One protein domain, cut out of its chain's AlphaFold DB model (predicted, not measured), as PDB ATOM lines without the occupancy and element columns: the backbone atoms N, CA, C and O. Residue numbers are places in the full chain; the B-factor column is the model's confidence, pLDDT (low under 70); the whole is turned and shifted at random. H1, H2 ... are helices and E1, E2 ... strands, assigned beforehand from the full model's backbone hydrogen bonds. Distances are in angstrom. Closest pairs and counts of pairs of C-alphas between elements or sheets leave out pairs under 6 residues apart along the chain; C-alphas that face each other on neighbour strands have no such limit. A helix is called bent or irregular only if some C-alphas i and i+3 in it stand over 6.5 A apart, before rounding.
ATOM      1  N   SER A 169     -13.669  -6.623 -39.590       52.66
ATOM      2  CA  SER A 169     -12.798  -7.773 -39.892       52.66
ATOM      3  C   SER A 169     -13.614  -9.037 -40.157       52.66
ATOM      4  O   SER A 169     -13.601  -9.981 -39.381       52.66
ATOM      5  N   ARG A 170     -14.307  -9.084 -41.301       58.81
ATOM      6  CA  ARG A 170     -15.128 -10.242 -41.726       58.81
ATOM      7  C   ARG A 170     -14.368 -11.575 -41.862       58.81
ATOM      8  O   ARG A 170     -14.987 -12.577 -42.195       58.81
ATOM      9  N   ASN A 171     -13.048 -11.573 -41.676       70.06
ATOM     10  CA  ASN A 171     -12.178 -12.732 -41.872       70.06
ATOM     11  C   ASN A 171     -11.492 -13.202 -40.580       70.06
ATOM     12  O   ASN A 171     -10.615 -14.054 -40.669       70.06
ATOM     13  N   MET A 172     -11.816 -12.611 -39.429       78.81
ATOM     14  CA  MET A 172     -11.237 -12.991 -38.142       78.81
ATOM     15  C   MET A 172     -12.374 -13.258 -37.170       78.81
ATOM     16  O   MET A 172     -13.286 -12.437 -37.059       78.81
ATOM     17  N   GLU A 173     -12.329 -14.402 -36.509       87.44
ATOM     18  CA  GLU A 173     -13.270 -14.724 -35.450       87.44
ATOM     19  C   GLU A 173     -12.957 -13.905 -34.197       87.44
ATOM     20  O   GLU A 173     -11.804 -13.575 -33.927       87.44
ATOM     21  N   TRP A 174     -13.991 -13.536 -33.449       88.19
ATOM     22  CA  TRP A 174     -13.849 -12.776 -32.214       88.19
ATOM     23  C   TRP A 174     -14.445 -13.567 -31.068       88.19
ATOM     24  O   TRP A 174     -15.563 -14.064 -31.183       88.19
ATOM     25  N   LEU A 175     -13.710 -13.639 -29.965       92.19
ATOM     26  CA  LEU A 175     -14.185 -14.144 -28.687       92.19
ATOM     27  C   LEU A 175     -13.969 -13.055 -27.641       92.19
ATOM     28  O   LEU A 175     -12.832 -12.681 -27.348       92.19
ATOM     29  N   ILE A 176     -15.056 -12.531 -27.088       91.69
ATOM     30  CA  ILE A 176     -15.016 -11.544 -26.012       91.69
ATOM     31  C   ILE A 176     -15.377 -12.225 -24.704       91.69
ATOM     32  O   ILE A 176     -16.469 -12.763 -24.559       91.69
ATOM     33  N   VAL A 177     -14.464 -12.163 -23.745       93.50
ATOM     34  CA  VAL A 177     -14.701 -12.532 -22.355       93.50
ATOM     35  C   VAL A 177     -15.171 -11.293 -21.611       93.50
ATOM     36  O   VAL A 177     -14.425 -10.318 -21.501       93.50
ATOM     37  N   MET A 178     -16.388 -11.346 -21.090       91.94
ATOM     38  CA  MET A 178     -16.952 -10.359 -20.179       91.94
ATOM     39  C   MET A 178     -16.883 -10.885 -18.750       91.94
ATOM     40  O   MET A 178     -17.478 -11.914 -18.445       91.94
ATOM     41  N   GLU A 179     -16.167 -10.180 -17.882       90.88
ATOM     42  CA  GLU A 179     -16.124 -10.431 -16.443       90.88
ATOM     43  C   GLU A 179     -17.105  -9.510 -15.715       90.88
ATOM     44  O   GLU A 179     -17.050  -8.290 -15.862       90.88
ATOM     45  N   PHE A 180     -17.939 -10.100 -14.869       91.12
ATOM     46  CA  PHE A 180     -18.756  -9.413 -13.883       91.12
ATOM     47  C   PHE A 180     -18.175  -9.714 -12.508       91.12
ATOM     48  O   PHE A 180     -18.227 -10.860 -12.058       91.12
ATOM     49  N   SER A 181     -17.580  -8.717 -11.856       87.19
ATOM     50  CA  SER A 181     -16.816  -8.890 -10.619       87.19
ATOM     51  C   SER A 181     -17.474  -8.153  -9.456       87.19
ATOM     52  O   SER A 181     -18.065  -7.095  -9.639       87.19
ATOM     53  N   ASP A 182     -17.370  -8.694  -8.246       86.31
ATOM     54  CA  ASP A 182     -17.713  -7.992  -7.002       86.31
ATOM     55  C   ASP A 182     -16.481  -7.427  -6.281       86.31
ATOM     56  O   ASP A 182     -16.612  -6.834  -5.202       86.31
ATOM     57  N   GLU A 183     -15.303  -7.585  -6.887       83.88
ATOM     58  CA  GLU A 183     -14.052  -6.983  -6.445       83.88
ATOM     59  C   GLU A 183     -13.966  -5.514  -6.904       83.88
ATOM     60  O   GLU A 183     -14.472  -5.160  -7.979       83.88
ATOM     61  N   PRO A 184     -13.305  -4.637  -6.130       77.81
ATOM     62  CA  PRO A 184     -13.015  -3.275  -6.566       77.81
ATOM     63  C   PRO A 184     -12.189  -3.267  -7.856       77.81
ATOM     64  O   PRO A 184     -11.331  -4.129  -8.078       77.81
ATOM     65  N   PHE A 185     -12.385  -2.261  -8.711       72.06
ATOM     66  CA  PHE A 185     -11.528  -2.142  -9.890       72.06
ATOM     67  C   PHE A 185     -10.084  -1.784  -9.503       72.06
ATOM     68  O   PHE A 185      -9.801  -0.713  -8.957       72.06
ATOM     69  N   GLU A 186      -9.148  -2.652  -9.884       70.25
ATOM     70  CA  GLU A 186      -7.712  -2.412  -9.815       70.25
ATOM     71  C   GLU A 186      -7.064  -2.748 -11.164       70.25
ATOM     72  O   GLU A 186      -7.131  -3.891 -11.621       70.25
ATOM     73  N   TRP A 187      -6.361  -1.784 -11.777       65.94
ATOM     74  CA  TRP A 187      -5.610  -2.001 -13.028       65.94
ATOM     75  C   TRP A 187      -4.682  -3.223 -12.949       65.94
ATOM     76  O   TRP A 187      -4.635  -4.038 -13.864       65.94
ATOM     77  N   ASN A 188      -4.026  -3.409 -11.800       66.38
ATOM     78  CA  ASN A 188      -3.092  -4.513 -11.568       66.38
ATOM     79  C   ASN A 188      -3.741  -5.909 -11.635       66.38
ATOM     80  O   ASN A 188      -3.023  -6.894 -11.787       66.38
ATOM     81  N   TRP A 189      -5.064  -6.007 -11.475       62.94
ATOM     82  CA  TRP A 189      -5.812  -7.264 -11.586       62.94
ATOM     83  C   TRP A 189      -6.368  -7.486 -12.990       62.94
ATOM     84  O   TRP A 189      -6.551  -8.632 -13.394       62.94
ATOM     85  N   HIS A 190      -6.623  -6.407 -13.732       69.12
ATOM     86  CA  HIS A 190      -7.097  -6.477 -15.109       69.12
ATOM     87  C   HIS A 190      -5.989  -6.951 -16.058       69.12
ATOM     88  O   HIS A 190      -6.229  -7.833 -16.881       69.12
ATOM     89  N   ASP A 191      -4.773  -6.422 -15.898       77.75
ATOM     90  CA  ASP A 191      -3.664  -6.669 -16.827       77.75
ATOM     91  C   ASP A 191      -3.290  -8.161 -16.969       77.75
ATOM     92  O   ASP A 191      -3.152  -8.613 -18.103       77.75
ATOM     93  N   PRO A 192      -3.190  -8.983 -15.897       85.50
ATOM     94  CA  PRO A 192      -2.809 -10.390 -16.046       85.50
ATOM     95  C   PRO A 192      -3.850 -11.245 -16.780       85.50
ATOM     96  O   PRO A 192      -3.481 -12.051 -17.629       85.50
ATOM     97  N   ALA A 193      -5.140 -11.084 -16.463       86.31
ATOM     98  CA  ALA A 193      -6.208 -11.827 -17.135       86.31
ATOM     99  C   ALA A 193      -6.366 -11.362 -18.588       86.31
ATOM    100  O   ALA A 193      -6.545 -12.179 -19.490       86.31
ATOM    101  N   TYR A 194      -6.241 -10.053 -18.822       87.31
ATOM    102  CA  TYR A 194      -6.216  -9.489 -20.164       87.31
ATOM    103  C   TYR A 194      -5.064 -10.057 -20.998       87.31
ATOM    104  O   TYR A 194      -5.304 -10.519 -22.111       87.31
ATOM    105  N   ASP A 195      -3.839 -10.059 -20.463       89.88
ATOM    106  CA  ASP A 195      -2.647 -10.558 -21.152       89.88
ATOM    107  C   ASP A 195      -2.758 -12.054 -21.476       89.88
ATOM    108  O   ASP A 195      -2.426 -12.463 -22.593       89.88
ATOM    109  N   GLU A 196      -3.254 -12.863 -20.534       92.38
ATOM    110  CA  GLU A 196      -3.432 -14.307 -20.727       92.38
ATOM    111  C   GLU A 196      -4.498 -14.601 -21.789       92.38
ATOM    112  O   GLU A 196      -4.231 -15.327 -22.744       92.38
ATOM    113  N   ILE A 197      -5.680 -13.981 -21.705       93.50
ATOM    114  CA  ILE A 197      -6.728 -14.144 -22.725       93.50
ATOM    115  C   ILE A 197      -6.233 -13.661 -24.088       93.50
ATOM    116  O   ILE A 197      -6.410 -14.344 -25.094       93.50
ATOM    117  N   HIS A 198      -5.553 -12.516 -24.139       91.06
ATOM    118  CA  HIS A 198      -4.997 -11.996 -25.381       91.06
ATOM    119  C   HIS A 198      -3.942 -12.942 -25.985       91.06
ATOM    120  O   HIS A 198      -3.792 -12.965 -27.208       91.06
ATOM    121  N   HIS A 199      -3.245 -13.752 -25.176       93.75
ATOM    122  CA  HIS A 199      -2.263 -14.735 -25.648       93.75
ATOM    123  C   HIS A 199      -2.862 -15.800 -26.576       93.75
ATOM    124  O   HIS A 199      -2.162 -16.283 -27.466       93.75
ATOM    125  N   TYR A 200      -4.149 -16.121 -26.423       93.06
ATOM    126  CA  TYR A 200      -4.851 -17.052 -27.310       93.06
ATOM    127  C   TYR A 200      -5.119 -16.473 -28.706       93.06
ATOM    128  O   TYR A 200      -5.375 -17.221 -29.647       93.06
ATOM    129  N   SER A 201      -5.024 -15.152 -28.878       91.56
ATOM    130  CA  SER A 201      -5.222 -14.519 -30.184       91.56
ATOM    131  C   SER A 201      -4.175 -14.984 -31.201       91.56
ATOM    132  O   SER A 201      -2.972 -15.005 -30.931       91.56
ATOM    133  N   ASN A 202      -4.619 -15.284 -32.419       88.38
ATOM    134  CA  ASN A 202      -3.768 -15.716 -33.524       88.38
ATOM    135  C   ASN A 202      -4.161 -15.013 -34.842       88.38
ATOM    136  O   ASN A 202      -4.776 -13.950 -34.838       88.38
ATOM    137  N   SER A 203      -3.742 -15.544 -35.998       83.62
ATOM    138  CA  SER A 203      -4.047 -14.922 -37.298       83.62
ATOM    139  C   SER A 203      -5.502 -15.070 -37.758       83.62
ATOM    140  O   SER A 203      -5.893 -14.383 -38.701       83.62
ATOM    141  N   ASN A 204      -6.258 -15.986 -37.155       84.81
ATOM    142  CA  ASN A 204      -7.612 -16.373 -37.547       84.81
ATOM    143  C   ASN A 204      -8.661 -15.967 -36.508       84.81
ATOM    144  O   ASN A 204      -9.802 -15.726 -36.892       84.81
ATOM    145  N   ALA A 205      -8.284 -15.840 -35.234       88.25
ATOM    146  CA  ALA A 205      -9.189 -15.413 -34.178       88.25
ATOM    147  C   ALA A 205      -8.528 -14.444 -33.190       88.25
ATOM    148  O   ALA A 205      -7.327 -14.524 -32.915       88.25
ATOM    149  N   GLN A 206      -9.333 -13.534 -32.646       89.94
ATOM    150  CA  GLN A 206      -8.943 -12.562 -31.639       89.94
ATOM    151  C   GLN A 206      -9.741 -12.782 -30.353       89.94
ATOM    152  O   GLN A 206     -10.970 -12.750 -30.349       89.94
ATOM    153  N   ALA A 207      -9.014 -12.960 -29.257       91.81
ATOM    154  CA  ALA A 207      -9.552 -13.074 -27.915       91.81
ATOM    155  C   ALA A 207      -9.406 -11.728 -27.191       91.81
ATOM    156  O   ALA A 207      -8.332 -11.119 -27.176       91.81
ATOM    157  N   VAL A 208     -10.496 -11.236 -26.608       89.25
ATOM    158  CA  VAL A 208     -10.543  -9.941 -25.924       89.25
ATOM    159  C   VAL A 208     -11.118 -10.130 -24.535       89.25
ATOM    160  O   VAL A 208     -12.170 -10.734 -24.379       89.25
ATOM    161  N   PHE A 209     -10.466  -9.551 -23.536       88.12
ATOM    162  CA  PHE A 209     -10.987  -9.495 -22.178       88.12
ATOM    163  C   PHE A 209     -11.568  -8.110 -21.872       88.12
ATOM    164  O   PHE A 209     -10.985  -7.070 -22.220       88.12
ATOM    165  N   ARG A 210     -12.739  -8.096 -21.239       85.25
ATOM    166  CA  ARG A 210     -13.466  -6.911 -20.789       85.25
ATOM    167  C   ARG A 210     -14.010  -7.180 -19.398       85.25
ATOM    168  O   ARG A 210     -14.651  -8.198 -19.173       85.25
ATOM    169  N   ARG A 211     -13.783  -6.249 -18.481       83.19
ATOM    170  CA  ARG A 211     -14.456  -6.258 -17.186       83.19
ATOM    171  C   ARG A 211     -15.645  -5.313 -17.284       83.19
ATOM    172  O   ARG A 211     -15.451  -4.133 -17.556       83.19
ATOM    173  N   MET A 212     -16.840  -5.874 -17.162       79.19
ATOM    174  CA  MET A 212     -18.113  -5.177 -17.329       79.19
ATOM    175  C   MET A 212     -18.611  -4.572 -16.024       79.19
ATOM    176  O   MET A 212     -19.229  -3.518 -16.061       79.19
ATOM    177  N   SER A 213     -18.333  -5.219 -14.891       76.88
ATOM    178  CA  SER A 213     -18.757  -4.730 -13.582       76.88
ATOM    179  C   SER A 213     -17.750  -5.024 -12.476       76.88
ATOM    180  O   SER A 213     -16.873  -5.889 -12.599       76.88
ATOM    181  N   HIS A 214     -17.894  -4.257 -11.405       76.06
ATOM    182  CA  HIS A 214     -17.053  -4.170 -10.225       76.06
ATOM    183  C   HIS A 214     -17.926  -4.020  -8.982       76.06
ATOM    184  O   HIS A 214     -19.147  -3.860  -9.050       76.06
ATOM    185  N   HIS A 215     -17.284  -4.000  -7.819       79.81
ATOM    186  CA  HIS A 215     -17.964  -3.777  -6.551       79.81
ATOM    187  C   HIS A 215     -18.944  -2.589  -6.565       79.81
ATOM    188  O   HIS A 215     -20.045  -2.697  -6.019       79.81
ATOM    189  N   GLU A 216     -18.531  -1.475  -7.171       73.31
ATOM    190  CA  GLU A 216     -19.214  -0.182  -7.130       73.31
ATOM    191  C   GLU A 216     -20.471  -0.124  -8.015       73.31
ATOM    192  O   GLU A 216     -21.410   0.607  -7.699       73.31
ATOM    193  N   ASP A 217     -20.523  -0.913  -9.090       73.81
ATOM    194  CA  ASP A 217     -21.618  -0.917 -10.069       73.81
ATOM    195  C   ASP A 217     -22.381  -2.255 -10.125       73.81
ATOM    196  O   ASP A 217     -23.344  -2.385 -10.881       73.81
ATOM    197  N   LYS A 218     -22.042  -3.235  -9.271       80.81
ATOM    198  CA  LYS A 218     -22.663  -4.574  -9.261       80.81
ATOM    199  C   LYS A 218     -24.192  -4.563  -9.201       80.81
ATOM    200  O   LYS A 218     -24.819  -5.456  -9.760       80.81
ATOM    201  N   THR A 219     -24.798  -3.572  -8.533       82.56
ATOM    202  CA  THR A 219     -26.265  -3.471  -8.432       82.56
ATOM    203  C   THR A 219     -26.911  -3.219  -9.795       82.56
ATOM    204  O   THR A 219     -28.061  -3.584  -9.992       82.56
ATOM    205  N   LEU A 220     -26.187  -2.653 -10.767       80.94
ATOM    206  CA  LEU A 220     -26.686  -2.487 -12.132       80.94
ATOM    207  C   LEU A 220     -26.736  -3.814 -12.893       80.94
ATOM    208  O   LEU A 220     -27.550  -3.968 -13.792       80.94
ATOM    209  N   TYR A 221     -25.902  -4.783 -12.515       85.69
ATOM    210  CA  TYR A 221     -25.690  -6.015 -13.276       85.69
ATOM    211  C   TYR A 221     -26.159  -7.281 -12.550       85.69
ATOM    212  O   TYR A 221     -25.967  -8.384 -13.060       85.69
ATOM    213  N   GLU A 222     -26.768  -7.162 -11.368       87.56
ATOM    214  CA  GLU A 222     -27.175  -8.329 -10.574       87.56
ATOM    215  C   GLU A 222     -28.256  -9.189 -11.239       87.56
ATOM    216  O   GLU A 222     -28.351 -10.377 -10.939       87.56
ATOM    217  N   ASP A 223     -29.019  -8.610 -12.167       89.00
ATOM    218  CA  ASP A 223     -30.035  -9.317 -12.949       89.00
ATOM    219  C   ASP A 223     -29.474  -9.900 -14.265       89.00
ATOM    220  O   ASP A 223     -30.093 -10.776 -14.870       89.00
ATOM    221  N   VAL A 224     -28.275  -9.472 -14.686       89.06
ATOM    222  CA  VAL A 224     -27.589  -9.957 -15.900       89.06
ATOM    223  C   VAL A 224     -26.928 -11.317 -15.663       89.06
ATOM    224  O   VAL A 224     -26.850 -12.150 -16.572       89.06
ATOM    225  N   VAL A 225     -26.438 -11.560 -14.442       91.25
ATOM    226  CA  VAL A 225     -25.651 -12.749 -14.084       91.25
ATOM    227  C   VAL A 225     -26.204 -13.469 -12.859       91.25
ATOM    228  O   VAL A 225     -26.831 -12.883 -11.988       91.25
ATOM    229  N   ALA A 226     -25.943 -14.773 -12.758       87.44
ATOM    230  CA  ALA A 226     -26.474 -15.584 -11.660       87.44
ATOM    231  C   ALA A 226     -25.785 -15.327 -10.304       87.44
ATOM    232  O   ALA A 226     -26.375 -15.562  -9.247       87.44
ATOM    233  N   SER A 227     -24.515 -14.926 -10.328       93.38
ATOM    234  CA  SER A 227     -23.682 -14.684  -9.149       93.38
ATOM    235  C   SER A 227     -22.436 -13.906  -9.540       93.38
ATOM    236  O   SER A 227     -22.038 -13.970 -10.691       93.38
ATOM    237  N   PHE A 228     -21.763 -13.280  -8.580       92.69
ATOM    238  CA  PHE A 228     -20.438 -12.697  -8.787       92.69
ATOM    239  C   PHE A 228     -19.357 -13.579  -8.123       92.69
ATOM    240  O   PHE A 228     -19.621 -14.124  -7.044       92.69
ATOM    241  N   PRO A 229     -18.175 -13.753  -8.745       93.75
ATOM    242  CA  PRO A 229     -17.859 -13.349 -10.113       93.75
ATOM    243  C   PRO A 229     -18.579 -14.221 -11.161       93.75
ATOM    244  O   PRO A 229     -18.923 -15.378 -10.903       93.75
ATOM    245  N   TRP A 230     -18.774 -13.673 -12.359       95.81
ATOM    246  CA  TRP A 230     -19.278 -14.392 -13.533       95.81
ATOM    247  C   TRP A 230     -18.482 -14.023 -14.774       95.81
ATOM    248  O   TRP A 230     -18.089 -12.874 -14.953       95.81
ATOM    249  N   PHE A 231     -18.300 -14.988 -15.660       95.19
ATOM    250  CA  PHE A 231     -17.635 -14.824 -16.936       95.19
ATOM    251  C   PHE A 231     -18.571 -15.283 -18.044       95.19
ATOM    252  O   PHE A 231     -19.141 -16.372 -17.972       95.19
ATOM    253  N   MET A 232     -18.697 -14.467 -19.081       95.62
ATOM    254  CA  MET A 232     -19.472 -14.766 -20.279       95.62
ATOM    255  C   MET A 232     -18.561 -14.651 -21.496       95.62
ATOM    256  O   MET A 232     -17.906 -13.627 -21.672       95.62
ATOM    257  N   ILE A 233     -18.502 -15.693 -22.321       95.19
ATOM    258  CA  ILE A 233     -17.754 -15.681 -23.581       95.19
ATOM    259  C   ILE A 233     -18.749 -15.504 -24.720       95.19
ATOM    260  O   ILE A 233     -19.660 -16.318 -24.878       95.19
ATOM    261  N   ILE A 234     -18.561 -14.448 -25.506       92.94
ATOM    262  CA  ILE A 234     -19.415 -14.077 -26.636       92.94
ATOM    263  C   ILE A 234     -18.612 -14.162 -27.927       92.94
ATOM    264  O   ILE A 234     -17.485 -13.670 -27.991       92.94
ATOM    265  N   ASN A 235     -19.186 -14.788 -28.950       91.38
ATOM    266  CA  ASN A 235     -18.551 -14.914 -30.259       91.38
ATOM    267  C   ASN A 235     -18.836 -13.708 -31.179       91.38
ATOM    268  O   ASN A 235     -19.617 -12.812 -30.861       91.38
ATOM    269  N   GLY A 236     -18.235 -13.717 -32.372       85.50
ATOM    270  CA  GLY A 236     -18.437 -12.712 -33.425       85.50
ATOM    271  C   GLY A 236     -19.885 -12.544 -33.918       85.50
ATOM    272  O   GLY A 236     -20.181 -11.564 -34.600       85.50
ATOM    273  N   GLU A 237     -20.771 -13.487 -33.595       87.44
ATOM    274  CA  GLU A 237     -22.195 -13.486 -33.949       87.44
ATOM    275  C   GLU A 237     -23.087 -12.990 -32.798       87.44
ATOM    276  O   GLU A 237     -24.307 -13.077 -32.898       87.44
ATOM    277  N   GLN A 238     -22.489 -12.437 -31.732       87.94
ATOM    278  CA  GLN A 238     -23.182 -11.996 -30.514       87.94
ATOM    279  C   GLN A 238     -23.896 -13.145 -29.779       87.94
ATOM    280  O   GLN A 238     -24.847 -12.934 -29.033       87.94
ATOM    281  N   GLU A 239     -23.420 -14.382 -29.943       91.50
ATOM    282  CA  GLU A 239     -23.933 -15.534 -29.210       91.50
ATOM    283  C   GLU A 239     -23.058 -15.837 -27.994       91.50
ATOM    284  O   GLU A 239     -21.826 -15.874 -28.075       91.50
ATOM    285  N   VAL A 240     -23.704 -16.114 -26.860       94.56
ATOM    286  CA  VAL A 240     -23.026 -16.621 -25.665       94.56
ATOM    287  C   VAL A 240     -22.636 -18.078 -25.895       94.56
ATOM    288  O   VAL A 240     -23.493 -18.961 -25.942       94.56
ATOM    289  N   VAL A 241     -21.336 -18.337 -26.017       95.94
ATOM    290  CA  VAL A 241     -20.786 -19.677 -26.287       95.94
ATOM    291  C   VAL A 241     -20.319 -20.398 -25.025       95.94
ATOM    292  O   VAL A 241     -20.206 -21.624 -25.020       95.94
ATOM    293  N   HIS A 242     -20.073 -19.662 -23.940       96.94
ATOM    294  CA  HIS A 242     -19.693 -20.227 -22.648       96.94
ATOM    295  C   HIS A 242     -20.029 -19.270 -21.501       96.94
ATOM    296  O   HIS A 242     -19.934 -18.053 -21.650       96.94
ATOM    297  N   GLU A 243     -20.374 -19.829 -20.342       97.12
ATOM    298  CA  GLU A 243     -20.568 -19.088 -19.095       97.12
ATOM    299  C   GLU A 243     -19.959 -19.871 -17.933       97.12
ATOM    300  O   GLU A 243     -20.113 -21.094 -17.864       97.12
ATOM    301  N   SER A 244     -19.290 -19.179 -17.013       96.56
ATOM    302  CA  SER A 244     -18.692 -19.800 -15.831       96.56
ATOM    303  C   SER A 244     -18.538 -18.808 -14.678       96.56
ATOM    304  O   SER A 244     -18.413 -17.609 -14.887       96.56
ATOM    305  N   ALA A 245     -18.481 -19.317 -13.448       96.00
ATOM    306  CA  ALA A 245     -18.052 -18.558 -12.271       96.00
ATOM    307  C   ALA A 245     -16.530 -18.665 -12.013       96.00
ATOM    308  O   ALA A 245     -16.044 -18.227 -10.972       96.00
ATOM    309  N   SER A 246     -15.774 -19.304 -12.913       95.00
ATOM    310  CA  SER A 246     -14.359 -19.632 -12.736       95.00
ATOM    311  C   SER A 246     -13.524 -19.177 -13.929       95.00
ATOM    312  O   SER A 246     -13.708 -19.648 -15.051       95.00
ATOM    313  N   LEU A 247     -12.533 -18.328 -13.666       93.69
ATOM    314  CA  LEU A 247     -11.564 -17.908 -14.678       93.69
ATOM    315  C   LEU A 247     -10.729 -19.092 -15.207       93.69
ATOM    316  O   LEU A 247     -10.402 -19.136 -16.387       93.69
ATOM    317  N   ASP A 248     -10.457 -20.101 -14.374       95.81
ATOM    318  CA  ASP A 248      -9.755 -21.315 -14.812       95.81
ATOM    319  C   ASP A 248     -10.579 -22.117 -15.839       95.81
ATOM    320  O   ASP A 248     -10.022 -22.757 -16.736       95.81
ATOM    321  N   GLU A 249     -11.912 -22.093 -15.731       97.19
ATOM    322  CA  GLU A 249     -12.792 -22.728 -16.721       97.19
ATOM    323  C   GLU A 249     -12.821 -21.933 -18.030       97.19
ATOM    324  O   GLU A 249     -12.840 -22.543 -19.097       97.19
ATOM    325  N   VAL A 250     -12.720 -20.599 -17.961       96.69
ATOM    326  CA  VAL A 250     -12.523 -19.747 -19.145       96.69
ATOM    327  C   VAL A 250     -11.222 -20.125 -19.853       96.69
ATOM    328  O   VAL A 250     -11.253 -20.410 -21.046       96.69
ATOM    329  N   TYR A 251     -10.090 -20.219 -19.147       96.25
ATOM    330  CA  TYR A 251      -8.826 -20.651 -19.765       96.25
ATOM    331  C   TYR A 251      -8.926 -22.052 -20.368       96.25
ATOM    332  O   TYR A 251      -8.503 -22.275 -21.498       96.25
ATOM    333  N   THR A 252      -9.583 -22.978 -19.667       96.56
ATOM    334  CA  THR A 252      -9.827 -24.332 -20.181       96.56
ATOM    335  C   THR A 252     -10.657 -24.320 -21.471       96.56
ATOM    336  O   THR A 252     -10.401 -25.126 -22.366       96.56
ATOM    337  N   PHE A 253     -11.646 -23.429 -21.585       96.69
ATOM    338  CA  PHE A 253     -12.408 -23.238 -22.819       96.69
ATOM    339  C   PHE A 253     -11.498 -22.769 -23.958       96.69
ATOM    340  O   PHE A 253     -11.545 -23.345 -25.043       96.69
ATOM    341  N   PHE A 254     -10.648 -21.770 -23.710       95.50
ATOM    342  CA  PHE A 254      -9.728 -21.245 -24.719       95.50
ATOM    343  C   PHE A 254      -8.686 -22.282 -25.160       95.50
ATOM    344  O   PHE A 254      -8.470 -22.430 -26.360       95.50
ATOM    345  N   ASP A 255      -8.113 -23.051 -24.230       94.31
ATOM    346  CA  ASP A 255      -7.210 -24.167 -24.546       94.31
ATOM    347  C   ASP A 255      -7.871 -25.155 -25.517       94.31
ATOM    348  O   ASP A 255      -7.292 -25.513 -26.536       94.31
ATOM    349  N   GLN A 256      -9.111 -25.566 -25.237       93.31
ATOM    350  CA  GLN A 256      -9.844 -26.514 -26.084       93.31
ATOM    351  C   GLN A 256     -10.201 -25.919 -27.443       93.31
ATOM    352  O   GLN A 256     -10.039 -26.573 -28.468       93.31
ATOM    353  N   TYR A 257     -10.687 -24.682 -27.446       91.62
ATOM    354  CA  TYR A 257     -11.136 -24.003 -28.648       91.62
ATOM    355  C   TYR A 257      -9.977 -23.778 -29.636       91.62
ATOM    356  O   TYR A 257     -10.134 -24.014 -30.830       91.62
ATOM    357  N   PHE A 258      -8.798 -23.380 -29.144       88.12
ATOM    358  CA  PHE A 258      -7.632 -23.087 -29.983       88.12
ATOM    359  C   PHE A 258      -6.739 -24.303 -30.291       88.12
ATOM    360  O   PHE A 258      -5.961 -24.237 -31.242       88.12
ATOM    361  N   ASP A 259      -6.842 -25.408 -29.542       83.69
ATOM    362  CA  ASP A 259      -6.152 -26.673 -29.859       83.69
ATOM    363  C   ASP A 259      -6.850 -27.486 -30.974       83.69
ATOM    364  O   ASP A 259      -6.242 -28.398 -31.549       83.69
ATOM    365  N   GLU A 260      -8.126 -27.206 -31.264       65.38
ATOM    366  CA  GLU A 260      -8.937 -27.942 -32.249       65.38
ATOM    367  C   GLU A 260      -8.830 -27.412 -33.701       65.38
ATOM    368  O   GLU A 260      -9.306 -28.092 -34.619       65.38
ATOM    369  N   GLU A 261      -8.158 -26.275 -33.933       55.97
ATOM    370  CA  GLU A 261      -7.889 -25.682 -35.266       55.97
ATOM    371  C   GLU A 261      -6.486 -25.981 -35.835       55.97
ATOM    372  O   GLU A 261      -6.394 -26.267 -37.059       55.97
TER     373      GLU A 261
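Overview. This is residues 169 to 261 of the 261 residues of an uncharacterized protein of Bacillus sp. KQ-3 (UniProt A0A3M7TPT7). A twisted sheet of four strands has two long helices side by side over one face, H1 over the E2 edge and H3 over E3, making two layers, a sheet and its helices. The short H2 sits beyond the ends of E1 and E2. The 93 printed residues hold three named helices and four named strands, in the order E1 H1 E2 H2 E3 E4 H3, of mixed class. The mixed sheet runs E2 E1 E3 E4. The whole is compact, with a radius of gyration of the C-alphas of 13.3 A and spans of 38 by 27 by 24 A.

Along the chain. E1, residues 173 to 180, starts at C-alpha 173 (-13.270, -14.724, -35.450) and is 22.9 A long. H1, residues 187 to 199, is 18.2 A and neither bent nor irregular, but only just: C-alphas 189 and 192 are 6.2 A apart. E2, residues 205 to 213, is 25.1 A. H2 is residues 218 to 221, E3 230 to 235, E4 240 to 244. H3, residues 247 to 259, is 18.3 A and ends at C-alpha 259 (-6.152, -26.673, -29.859).

Arrangement. E1 and E2 are parallel, with N 208 and O 175 2.8 A apart; with H1 they form a strand-helix-strand unit, two parallel neighbours joined through a helix, its crossover right-handed. E1 and E3 are antiparallel (N 178 to O 232, 2.8 A), as is the hairpin E3 and E4 (N 233 to O 242, 2.8 A). H1 runs along E2 at a height over the sheet of 6.7 A; their closest C-alphas, of Tyr 194 and Phe 209, are 5.2 A apart. H3 runs along E3 at a height of 9.1 A, only just not over E1, on which 2 of its C-alphas fall; the closest C-alphas of E3 and H3, of Phe 231 and Leu 247, are 7.2 A apart. H1 and H3 are close but not clearly touching, with a shallow tilt of 20 degrees, the same way; their closest C-alphas, of Ile 197 and Tyr 251, are 7.5 A apart. H2 only grazes the sheet. Every O i to N i+4 pair is within hydrogen-bond range in H3, 7 of 9 in H1; H2 is too short for one.

Size, cuts and confidence. The C-alphas farthest apart, of Glu 216 and Glu 261, are 39.6 A apart. The printed part has no cut and no long link. Confidence is under 70 at residues 169 to 170, 187 to 190 and 260 to 261.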